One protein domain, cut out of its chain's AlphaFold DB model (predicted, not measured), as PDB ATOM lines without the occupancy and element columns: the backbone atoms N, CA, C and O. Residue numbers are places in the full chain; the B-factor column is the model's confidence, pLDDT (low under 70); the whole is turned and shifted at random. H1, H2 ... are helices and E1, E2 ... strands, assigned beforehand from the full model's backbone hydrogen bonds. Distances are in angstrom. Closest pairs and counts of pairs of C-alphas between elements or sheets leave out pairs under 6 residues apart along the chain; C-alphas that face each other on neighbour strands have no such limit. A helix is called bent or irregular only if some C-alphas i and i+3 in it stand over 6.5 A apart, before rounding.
ATOM      1  N   GLU A  74     -32.466  31.984 -47.882       96.25
ATOM      2  CA  GLU A  74     -32.400  31.320 -46.575       96.25
ATOM      3  C   GLU A  74     -31.694  29.959 -46.626       96.25
ATOM      4  O   GLU A  74     -30.992  29.601 -45.682       96.25
ATOM      5  N   THR A  75     -31.814  29.226 -47.739       97.12
ATOM      6  CA  THR A  75     -31.044  28.000 -47.980       97.12
ATOM      7  C   THR A  75     -29.554  28.311 -47.941       97.12
ATOM      8  O   THR A  75     -28.813  27.704 -47.174       97.12
ATOM      9  N   LEU A  76     -29.112  29.296 -48.729       97.75
ATOM     10  CA  LEU A  76     -27.707  29.699 -48.772       97.75
ATOM     11  C   LEU A  76     -27.225  30.202 -47.409       97.75
ATOM     12  O   LEU A  76     -26.116  29.869 -46.994       97.75
ATOM     13  N   ARG A  77     -28.074  30.940 -46.680       98.25
ATOM     14  CA  ARG A  77     -27.735  31.405 -45.334       98.25
ATOM     15  C   ARG A  77     -27.532  30.248 -44.355       98.25
ATOM     16  O   ARG A  77     -26.591  30.300 -43.568       98.25
ATOM     17  N   ALA A  78     -28.356  29.200 -44.418       98.12
ATOM     18  CA  ALA A  78     -28.183  28.006 -43.587       98.12
ATOM     19  C   ALA A  78     -26.850  27.300 -43.884       98.12
ATOM     20  O   ALA A  78     -26.115  26.966 -42.959       98.12
ATOM     21  N   TRP A  79     -26.505  27.131 -45.164       97.88
ATOM     22  CA  TRP A  79     -25.225  26.544 -45.577       97.88
ATOM     23  C   TRP A  79     -24.020  27.347 -45.072       97.88
ATOM     24  O   TRP A  79     -23.075  26.766 -44.543       97.88
ATOM     25  N   GLN A  80     -24.064  28.676 -45.189       98.31
ATOM     26  CA  GLN A  80     -23.007  29.554 -44.677       98.31
ATOM     27  C   GLN A  80     -22.852  29.426 -43.162       98.31
ATOM     28  O   GLN A  80     -21.737  29.248 -42.687       98.31
ATOM     29  N   LEU A  81     -23.954  29.433 -42.408       98.31
ATOM     30  CA  LEU A  81     -23.917  29.250 -40.955       98.31
ATOM     31  C   LEU A  81     -23.300  27.902 -40.571       98.31
ATOM     32  O   LEU A  81     -22.466  27.850 -39.674       98.31
ATOM     33  N   VAL A  82     -23.640  26.817 -41.271       98.25
ATOM     34  CA  VAL A  82     -23.021  25.501 -41.036       98.25
ATOM     35  C   VAL A  82     -21.508  25.540 -41.278       98.25
ATOM     36  O   VAL A  82     -20.746  25.021 -40.465       98.25
ATOM     37  N   GLN A  83     -21.056  26.198 -42.348       97.88
ATOM     38  CA  GLN A  83     -19.629  26.366 -42.641       97.88
ATOM     39  C   GLN A  83     -18.915  27.241 -41.600       97.88
ATOM     40  O   GLN A  83     -17.812  26.898 -41.178       97.88
ATOM     41  N   GLU A  84     -19.549  28.330 -41.155       98.25
ATOM     42  CA  GLU A  84     -19.059  29.201 -40.081       98.25
ATOM     43  C   GLU A  84     -18.874  28.397 -38.783       98.25
ATOM     44  O   GLU A  84     -17.805  28.439 -38.179       98.25
ATOM     45  N   GLN A  85     -19.867  27.594 -38.385       98.12
ATOM     46  CA  GLN A  85     -19.766  26.735 -37.198       98.12
ATOM     47  C   GLN A  85     -18.680  25.664 -37.354       98.12
ATOM     48  O   GLN A  85     -17.918  25.408 -36.420       98.12
ATOM     49  N   ARG A  86     -18.533  25.087 -38.550       97.56
ATOM     50  CA  ARG A  86     -17.460  24.128 -38.832       97.56
ATOM     51  C   ARG A  86     -16.070  24.745 -38.745       97.56
ATOM     52  O   ARG A  86     -15.164  24.107 -38.216       97.56
ATOM     53  N   ALA A  87     -15.902  25.993 -39.177       97.38
ATOM     54  CA  ALA A  87     -14.650  26.730 -39.005       97.38
ATOM     55  C   ALA A  87     -14.302  26.984 -37.523       97.38
ATOM     56  O   ALA A  87     -13.129  27.125 -37.188       97.38
ATOM     57  N   LEU A  88     -15.300  26.982 -36.632       97.62
ATOM     58  CA  LEU A  88     -15.130  27.061 -35.175       97.62
ATOM     59  C   LEU A  88     -14.889  25.692 -34.508       97.62
ATOM     60  O   LEU A  88     -14.840  25.606 -33.282       97.62
ATOM     61  N   GLY A  89     -14.732  24.619 -35.289       97.25
ATOM     62  CA  GLY A  89     -14.475  23.269 -34.780       97.25
ATOM     63  C   GLY A  89     -15.731  22.464 -34.434       97.25
ATOM     64  O   GLY A  89     -15.618  21.389 -33.850       97.25
ATOM     65  N   ILE A  90     -16.923  22.948 -34.796       98.06
ATOM     66  CA  ILE A  90     -18.176  22.208 -34.613       98.06
ATOM     67  C   ILE A  90     -18.378  21.255 -35.806       98.06
ATOM     68  O   ILE A  90     -18.499  21.728 -36.935       98.06
ATOM     69  N   PRO A  91     -18.442  19.924 -35.622       97.38
ATOM     70  CA  PRO A  91     -18.617  18.976 -36.722       97.38
ATOM     71  C   PRO A  91     -20.060  19.024 -37.249       97.38
ATOM     72  O   PRO A  91     -20.916  18.233 -36.844       97.38
ATOM     73  N   ALA A  92     -20.335  19.990 -38.125       98.25
ATOM     74  CA  ALA A  92     -21.633  20.239 -38.735       98.25
ATOM     75  C   ALA A  92     -21.527  20.249 -40.264       98.25
ATOM     76  O   ALA A  92     -20.614  20.859 -40.833       98.25
ATOM     77  N   LYS A 103     -30.866  20.124 -44.225       98.31
ATOM     78  CA  LYS A 103     -30.641  19.196 -43.116       98.31
ATOM     79  C   LYS A 103     -29.198  19.339 -42.676       98.31
ATOM     80  O   LYS A 103     -28.318  19.513 -43.517       98.31
ATOM     81  N   ILE A 104     -28.972  19.275 -41.371       98.38
ATOM     82  CA  ILE A 104     -27.651  19.460 -40.780       98.38
ATOM     83  C   ILE A 104     -27.299  18.187 -40.021       98.38
ATOM     84  O   ILE A 104     -28.020  17.781 -39.113       98.38
ATOM     85  N   LEU A 105     -26.203  17.551 -40.420       97.94
ATOM     86  CA  LEU A 105     -25.627  16.396 -39.744       97.94
ATOM     87  C   LEU A 105     -24.635  16.882 -38.690       97.94
ATOM     88  O   LEU A 105     -23.747  17.675 -39.000       97.94
ATOM     89  N   THR A 106     -24.780  16.400 -37.458       98.00
ATOM     90  CA  THR A 106     -23.839  16.643 -36.358       98.00
ATOM     91  C   THR A 106     -23.935  15.533 -35.304       98.00
ATOM     92  O   THR A 106     -24.752  14.619 -35.439       98.00
ATOM     93  N   THR A 107     -23.139  15.606 -34.235       96.31
ATOM     94  CA  THR A 107     -23.270  14.715 -33.070       96.31
ATOM     95  C   THR A 107     -24.080  15.358 -31.943       96.31
ATOM     96  O   THR A 107     -24.199  16.579 -31.843       96.31
ATOM     97  N   ALA A 108     -24.627  14.518 -31.056       95.94
ATOM     98  CA  ALA A 108     -25.486  14.948 -29.950       95.94
ATOM     99  C   ALA A 108     -24.903  16.085 -29.075       95.94
ATOM    100  O   ALA A 108     -25.672  16.986 -28.746       95.94
ATOM    101  N   PRO A 109     -23.596  16.113 -28.735       97.19
ATOM    102  CA  PRO A 109     -23.015  17.197 -27.937       97.19
ATOM    103  C   PRO A 109     -23.091  18.593 -28.573       97.19
ATOM    104  O   PRO A 109     -22.993  19.584 -27.858       97.19
ATOM    105  N   TYR A 110     -23.252  18.688 -29.896       97.75
ATOM    106  CA  TYR A 110     -23.237  19.965 -30.619       97.75
ATOM    107  C   TYR A 110     -24.622  20.451 -31.050       97.75
ATOM    108  O   TYR A 110     -24.731  21.539 -31.615       97.75
ATOM    109  N   VAL A 111     -25.683  19.687 -30.769       97.19
ATOM    110  CA  VAL A 111     -27.054  20.062 -31.146       97.19
ATOM    111  C   VAL A 111     -27.434  21.412 -30.538       97.19
ATOM    112  O   VAL A 111     -27.831  22.305 -31.278       97.19
ATOM    113  N   ASP A 112     -27.233  21.612 -29.234       97.31
ATOM    114  CA  ASP A 112     -27.618  22.863 -28.558       97.31
ATOM    115  C   ASP A 112     -26.787  24.069 -29.027       97.31
ATOM    116  O   ASP A 112     -27.301  25.185 -29.147       97.31
ATOM    117  N   VAL A 113     -25.511  23.838 -29.361       97.56
ATOM    118  CA  VAL A 113     -24.626  24.859 -29.942       97.56
ATOM    119  C   VAL A 113     -25.162  25.306 -31.303       97.56
ATOM    120  O   VAL A 113     -25.295  26.503 -31.554       97.56
ATOM    121  N   LEU A 114     -25.537  24.353 -32.162       97.88
ATOM    122  CA  LEU A 114     -26.116  24.652 -33.470       97.88
ATOM    123  C   LEU A 114     -27.488  25.311 -33.359       97.88
ATOM    124  O   LEU A 114     -27.736  26.280 -34.071       97.88
ATOM    125  N   MET A 115     -28.359  24.848 -32.457       97.06
ATOM    126  CA  MET A 115     -29.652  25.493 -32.206       97.06
ATOM    127  C   MET A 115     -29.447  26.962 -31.830       97.06
ATOM    128  O   MET A 115     -30.035  27.839 -32.454       97.06
ATOM    129  N   THR A 116     -28.527  27.245 -30.904       97.38
ATOM    130  CA  THR A 116     -28.189  28.617 -30.486       97.38
ATOM    131  C   THR A 116     -27.692  29.475 -31.654       97.38
ATOM    132  O   THR A 116     -28.067  30.642 -31.764       97.38
ATOM    133  N   ALA A 117     -26.877  28.911 -32.549       97.25
ATOM    134  CA  ALA A 117     -26.353  29.624 -33.714       97.25
ATOM    135  C   ALA A 117     -27.408  29.865 -34.813       97.25
ATOM    136  O   ALA A 117     -27.345  30.869 -35.524       97.25
ATOM    137  N   LEU A 118     -28.374  28.954 -34.969       97.62
ATOM    138  CA  LEU A 118     -29.367  28.970 -36.048       97.62
ATOM    139  C   LEU A 118     -30.657  29.717 -35.670       97.62
ATOM    140  O   LEU A 118     -31.256  30.366 -36.534       97.62
ATOM    141  N   GLN A 119     -31.080  29.668 -34.400       97.25
ATOM    142  CA  GLN A 119     -32.331  30.273 -33.914       97.25
ATOM    143  C   GLN A 119     -32.480  31.764 -34.279       97.25
ATOM    144  O   GLN A 119     -33.570  32.146 -34.702       97.25
ATOM    145  N   PRO A 120     -31.438  32.620 -34.199       97.62
ATOM    146  CA  PRO A 120     -31.577  34.041 -34.531       97.62
ATOM    147  C   PRO A 120     -31.997  34.308 -35.981       97.62
ATOM    148  O   PRO A 120     -32.538  35.370 -36.277       97.62
ATOM    149  N   VAL A 121     -31.730  33.365 -36.891       96.81
ATOM    150  CA  VAL A 121     -32.043  33.491 -38.321       96.81
ATOM    151  C   VAL A 121     -33.316  32.734 -38.686       96.81
ATOM    152  O   VAL A 121     -34.107  33.223 -39.488       96.81
ATOM    153  N   PHE A 122     -33.523  31.545 -38.117       96.88
ATOM    154  CA  PHE A 122     -34.606  30.648 -38.532       96.88
ATOM    155  C   PHE A 122     -35.773  30.562 -37.545       96.88
ATOM    156  O   PHE A 122     -36.806  29.991 -37.904       96.88
ATOM    157  N   GLY A 123     -35.637  31.137 -36.346       95.94
ATOM    158  CA  GLY A 123     -36.631  31.055 -35.280       95.94
ATOM    159  C   GLY A 123     -37.031  29.607 -35.008       95.94
ATOM    160  O   GLY A 123     -36.189  28.713 -34.995       95.94
ATOM    161  N   ASP A 124     -38.334  29.374 -34.889       93.56
ATOM    162  CA  ASP A 124     -38.899  28.060 -34.555       93.56
ATOM    163  C   ASP A 124     -38.984  27.102 -35.758       93.56
ATOM    164  O   ASP A 124     -39.485  25.986 -35.647       93.56
ATOM    165  N   ARG A 125     -38.470  27.494 -36.932       95.00
ATOM    166  CA  ARG A 125     -38.472  26.658 -38.148       95.00
ATOM    167  C   ARG A 125     -37.312  25.652 -38.176       95.00
ATOM    168  O   ARG A 125     -36.820  25.309 -39.253       95.00
ATOM    169  N   ILE A 126     -36.844  25.216 -37.010       96.19
ATOM    170  CA  ILE A 126     -35.744  24.266 -36.850       96.19
ATOM    171  C   ILE A 126     -36.284  23.047 -36.110       96.19
ATOM    172  O   ILE A 126     -36.855  23.169 -35.030       96.19
ATOM    173  N   LEU A 127     -36.082  21.864 -36.685       95.50
ATOM    174  CA  LEU A 127     -36.434  20.594 -36.060       95.50
ATOM    175  C   LEU A 127     -35.158  19.804 -35.783       95.50
ATOM    176  O   LEU A 127     -34.305  19.673 -36.661       95.50
ATOM    177  N   SER A 128     -35.055  19.258 -34.573       94.38
ATOM    178  CA  SER A 128     -33.959  18.380 -34.169       94.38
ATOM    179  C   SER A 128     -34.475  16.960 -33.986       94.38
ATOM    180  O   SER A 128     -35.503  16.732 -33.351       94.38
ATOM    181  N   THR A 129     -33.761  15.997 -34.560       94.31
ATOM    182  CA  THR A 129     -34.066  14.572 -34.441       94.31
ATOM    183  C   THR A 129     -32.776  13.765 -34.350       94.31
ATOM    184  O   THR A 129     -31.688  14.265 -34.643       94.31
ATOM    185  N   ARG A 130     -32.893  12.509 -33.921       92.81
ATOM    186  CA  ARG A 130     -31.791  11.544 -33.845       92.81
ATOM    187  C   ARG A 130     -32.023  10.429 -34.861       92.81
ATOM    188  O   ARG A 130     -33.100  10.330 -35.444       92.81
ATOM    189  N   LEU A 131     -31.015   9.580 -35.053       88.44
ATOM    190  CA  LEU A 131     -31.189   8.342 -35.810       88.44
ATOM    191  C   LEU A 131     -32.331   7.527 -35.185       88.44
ATOM    192  O   LEU A 131     -32.322   7.260 -33.982       88.44
ATOM    193  N   GLY A 132     -33.332   7.213 -36.004       87.44
ATOM    194  CA  GLY A 132     -34.487   6.419 -35.604       87.44
ATOM    195  C   GLY A 132     -34.211   4.916 -35.702       87.44
ATOM    196  O   GLY A 132     -33.234   4.517 -36.338       87.44
ATOM    197  N   PRO A 133     -35.061   4.081 -35.081       90.38
ATOM    198  CA  PRO A 133     -35.013   2.637 -35.273       90.38
ATOM    199  C   PRO A 133     -35.437   2.249 -36.699       90.38
ATOM    200  O   PRO A 133     -35.975   3.067 -37.450       90.38
ATOM    201  N   ASP A 134     -35.250   0.973 -37.040       88.81
ATOM    202  CA  ASP A 134     -35.780   0.387 -38.272       88.81
ATOM    203  C   ASP A 134     -37.308   0.515 -38.357       88.81
ATOM    204  O   ASP A 134     -38.001   0.668 -37.347       88.81
ATOM    205  N   ALA A 135     -37.847   0.406 -39.574       90.25
ATOM    206  CA  ALA A 135     -39.288   0.366 -39.789       90.25
ATOM    207  C   ALA A 135     -39.921  -0.828 -39.051       90.25
ATOM    208  O   ALA A 135     -39.425  -1.952 -39.121       90.25
ATOM    209  N   GLN A 136     -41.043  -0.586 -38.370       88.00
ATOM    210  CA  GLN A 136     -41.743  -1.595 -37.572       88.00
ATOM    211  C   GLN A 136     -43.186  -1.752 -38.047       88.00
ATOM    212  O   GLN A 136     -43.834  -0.783 -38.443       88.00
ATOM    213  N   VAL A 137     -43.700  -2.982 -37.981       93.12
ATOM    214  CA  VAL A 137     -45.129  -3.237 -38.168       93.12
ATOM    215  C   VAL A 137     -45.846  -2.833 -36.888       93.12
ATOM    216  O   VAL A 137     -45.576  -3.386 -35.824       93.12
ATOM    217  N   ILE A 138     -46.762  -1.879 -37.004       91.81
ATOM    218  CA  ILE A 138     -47.596  -1.411 -35.899       91.81
ATOM    219  C   ILE A 138     -49.047  -1.840 -36.106       91.81
ATOM    220  O   ILE A 138     -49.500  -2.068 -37.231       91.81
ATOM    221  N   THR A 139     -49.779  -1.959 -35.006       94.38
ATOM    222  CA  THR A 139     -51.232  -2.168 -35.023       94.38
ATOM    223  C   THR A 139     -51.952  -0.916 -35.521       94.38
ATOM    224  O   THR A 139     -51.405   0.190 -35.517       94.38
ATOM    225  N   LYS A 140     -53.207  -1.076 -35.952       90.25
ATOM    226  CA  LYS A 140     -54.023   0.056 -36.407       90.25
ATOM    227  C   LYS A 140     -54.306   1.034 -35.264       90.25
ATOM    228  O   LYS A 140     -54.353   2.237 -35.491       90.25
ATOM    229  N   GLU A 141     -54.434   0.525 -34.043       90.50
ATOM    230  CA  GLU A 141     -54.562   1.319 -32.825       90.50
ATOM    231  C   GLU A 141     -53.314   2.190 -32.604       90.50
ATOM    232  O   GLU A 141     -53.430   3.408 -32.523       90.50
ATOM    233  N   GLN A 142     -52.116   1.594 -32.645       87.19
ATOM    234  CA  GLN A 142     -50.850   2.336 -32.532       87.19
ATOM    235  C   GLN A 142     -50.666   3.376 -33.649       87.19
ATOM    236  O   GLN A 142     -50.096   4.443 -33.418       87.19
ATOM    237  N   PHE A 143     -51.146   3.086 -34.863       86.19
ATOM    238  CA  PHE A 143     -51.134   4.050 -35.964       86.19
ATOM    239  C   PHE A 143     -52.003   5.275 -35.647       86.19
ATOM    240  O   PHE A 143     -51.524   6.400 -35.768       86.19
ATOM    241  N   ASN A 144     -53.239   5.063 -35.186       87.25
ATOM    242  CA  ASN A 144     -54.159   6.152 -34.841       87.25
ATOM    243  C   ASN A 144     -53.627   7.015 -33.682       87.25
ATOM    244  O   ASN A 144     -53.782   8.240 -33.697       87.25
ATOM    245  N   ASP A 145     -52.969   6.393 -32.700       82.81
ATOM    246  CA  ASP A 145     -52.325   7.101 -31.588       82.81
ATOM    247  C   ASP A 145     -51.178   7.994 -32.091       82.81
ATOM    248  O   ASP A 145     -51.039   9.148 -31.678       82.81
ATOM    249  N   THR A 146     -50.384   7.483 -33.037       76.00
ATOM    250  CA  THR A 146     -49.271   8.220 -33.653       76.00
ATOM    251  C   THR A 146     -49.772   9.383 -34.511       76.00
ATOM    252  O   THR A 146     -49.235  10.486 -34.429       76.00
ATOM    253  N   GLU A 147     -50.817   9.161 -35.312       71.94
ATOM    254  CA  GLU A 147     -51.450  10.200 -36.130       71.94
ATOM    255  C   GLU A 147     -51.965  11.341 -35.247       71.94
ATOM    256  O   GLU A 147     -51.613  12.499 -35.471       71.94
ATOM    257  N   SER A 148     -52.683  10.999 -34.172       66.62
ATOM    258  CA  SER A 148     -53.198  11.959 -33.191       66.62
ATOM    259  C   SER A 148     -52.076  12.795 -32.565       66.62
ATOM    260  O   SER A 148     -52.192  14.022 -32.492       66.62
ATOM    261  N   ALA A 149     -50.962  12.156 -32.184       64.06
ATOM    262  CA  ALA A 149     -49.795  12.835 -31.627       64.06
ATOM    263  C   ALA A 149     -49.159  13.828 -32.620       64.06
ATOM    264  O   ALA A 149     -48.849  14.955 -32.230       64.06
ATOM    265  N   ILE A 150     -49.035  13.459 -33.901       63.09
ATOM    266  CA  ILE A 150     -48.491  14.331 -34.956       63.09
ATOM    267  C   ILE A 150     -49.399  15.546 -35.190       63.09
ATOM    268  O   ILE A 150     -48.903  16.668 -35.261       63.09
ATOM    269  N   THR A 151     -50.723  15.365 -35.252       53.66
ATOM    270  CA  THR A 151     -51.667  16.491 -35.419       53.66
ATOM    271  C   THR A 151     -51.733  17.433 -34.221       53.66
ATOM    272  O   THR A 151     -52.091  18.591 -34.393       53.66
ATOM    273  N   SER A 152     -51.389  16.974 -33.015       48.25
ATOM    274  CA  SER A 152     -51.394  17.815 -31.806       48.25
ATOM    275  C   SER A 152     -50.152  18.705 -31.643       48.25
ATOM    276  O   SER A 152     -50.146  19.585 -30.784       48.25
ATOM    277  N   GLN A 153     -49.109  18.479 -32.450       44.28
ATOM    278  CA  GLN A 153     -47.859  19.254 -32.458       44.28
ATOM    279  C   GLN A 153     -47.758  20.241 -33.640       44.28
ATOM    280  O   GLN A 153     -46.703  20.848 -33.825       44.28
ATOM    281  N   GLY A 154     -48.822  20.376 -34.443       39.53
ATOM    282  CA  GLY A 154     -48.897  21.254 -35.620       39.53
ATOM    283  C   GLY A 154     -49.723  22.514 -35.405       39.53
ATOM    284  O   GLY A 154     -50.720  22.448 -34.653       39.53
TER     285      GLY A 154
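What this domain is: This is residues 74 to 92 and 103 to 154 of the 154 residues of the protein "Diphosphomevalonate decarboxylase" of Lacticaseibacillus rhamnosus (UniProt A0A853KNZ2). Picture a small, compact body in which helices H1 and H2 pack on each other at a slant, with the short strand E1 near H1, and a long arm that leaves this body and ends in a lone helix, H3. Residues 131 to 154 stick out as that arm, of which 140 to 151 belong to H3, and the arm makes the length of an elongated outline spanning 47 by 24 by 19 A. The printed part has 71 residues with three named helices and one named strand, in the order H1, E1, H2, H3, and its class is mostly helix. The whole is only just loose, close to extended, with a radius of gyration of the C-alphas of 16.2 A.

How they stand to each other: Begin with the longest helix, H2, residues 108 to 122. It is irregular: C-alphas 109 and 112 are 7.3 A apart, against about 5 A in a regular helix, and its line is a rough one. With residues 114 to 118 alone it touches H1, residues 74 to 87; look at Leu 81 and Leu 118, whose C-alphas are the closest of the two helices at 7.3 A. These two helices run opposite ways at a steep tilt of 41 degrees. Next find E1, residues 103 to 105, which pairs with no named strand; its closest C-alpha to H1 is that of Ile 104, 7.6 A from that of Val 82. E1 and H2 are apart, though a tight link joins them. H3, residues 140 to 151, touches no helix and is apart from E1. Every O i to N i+4 pair is within hydrogen-bond range in H1 and H3, and 7 of 11 are in H2.

Where its parts are: Find C-alpha 108 at (-25.486, 14.948, -29.950); from there H2 runs 20.1 A to C-alpha 122. H1 starts at C-alpha 74, at (-32.400, 31.320, -46.575), and measures 19.8 A to C-alpha 87. E1 measures 6.7 A from C-alpha 103 to C-alpha 105. H3 runs 16.6 A from C-alpha 140 to C-alpha 151, at (-51.667, 16.491, -35.419).

The domain as a whole: The two C-alphas farthest apart are those of Ala 87 and Glu 141, at 47.7 A. Without residues 131 to 154, which stand free, the body has 47 residues spanning 22 by 22 by 16 A. Between Ala 92 and Lys 103 you meet the cut: residues 93 to 102 are not printed, and the C-alphas across it are 10.1 A apart. The link from H2 to H3, residues 123 to 139, is long. The mean pLDDT of the printed part is 90.5, but residues 148 to 154 are under 70.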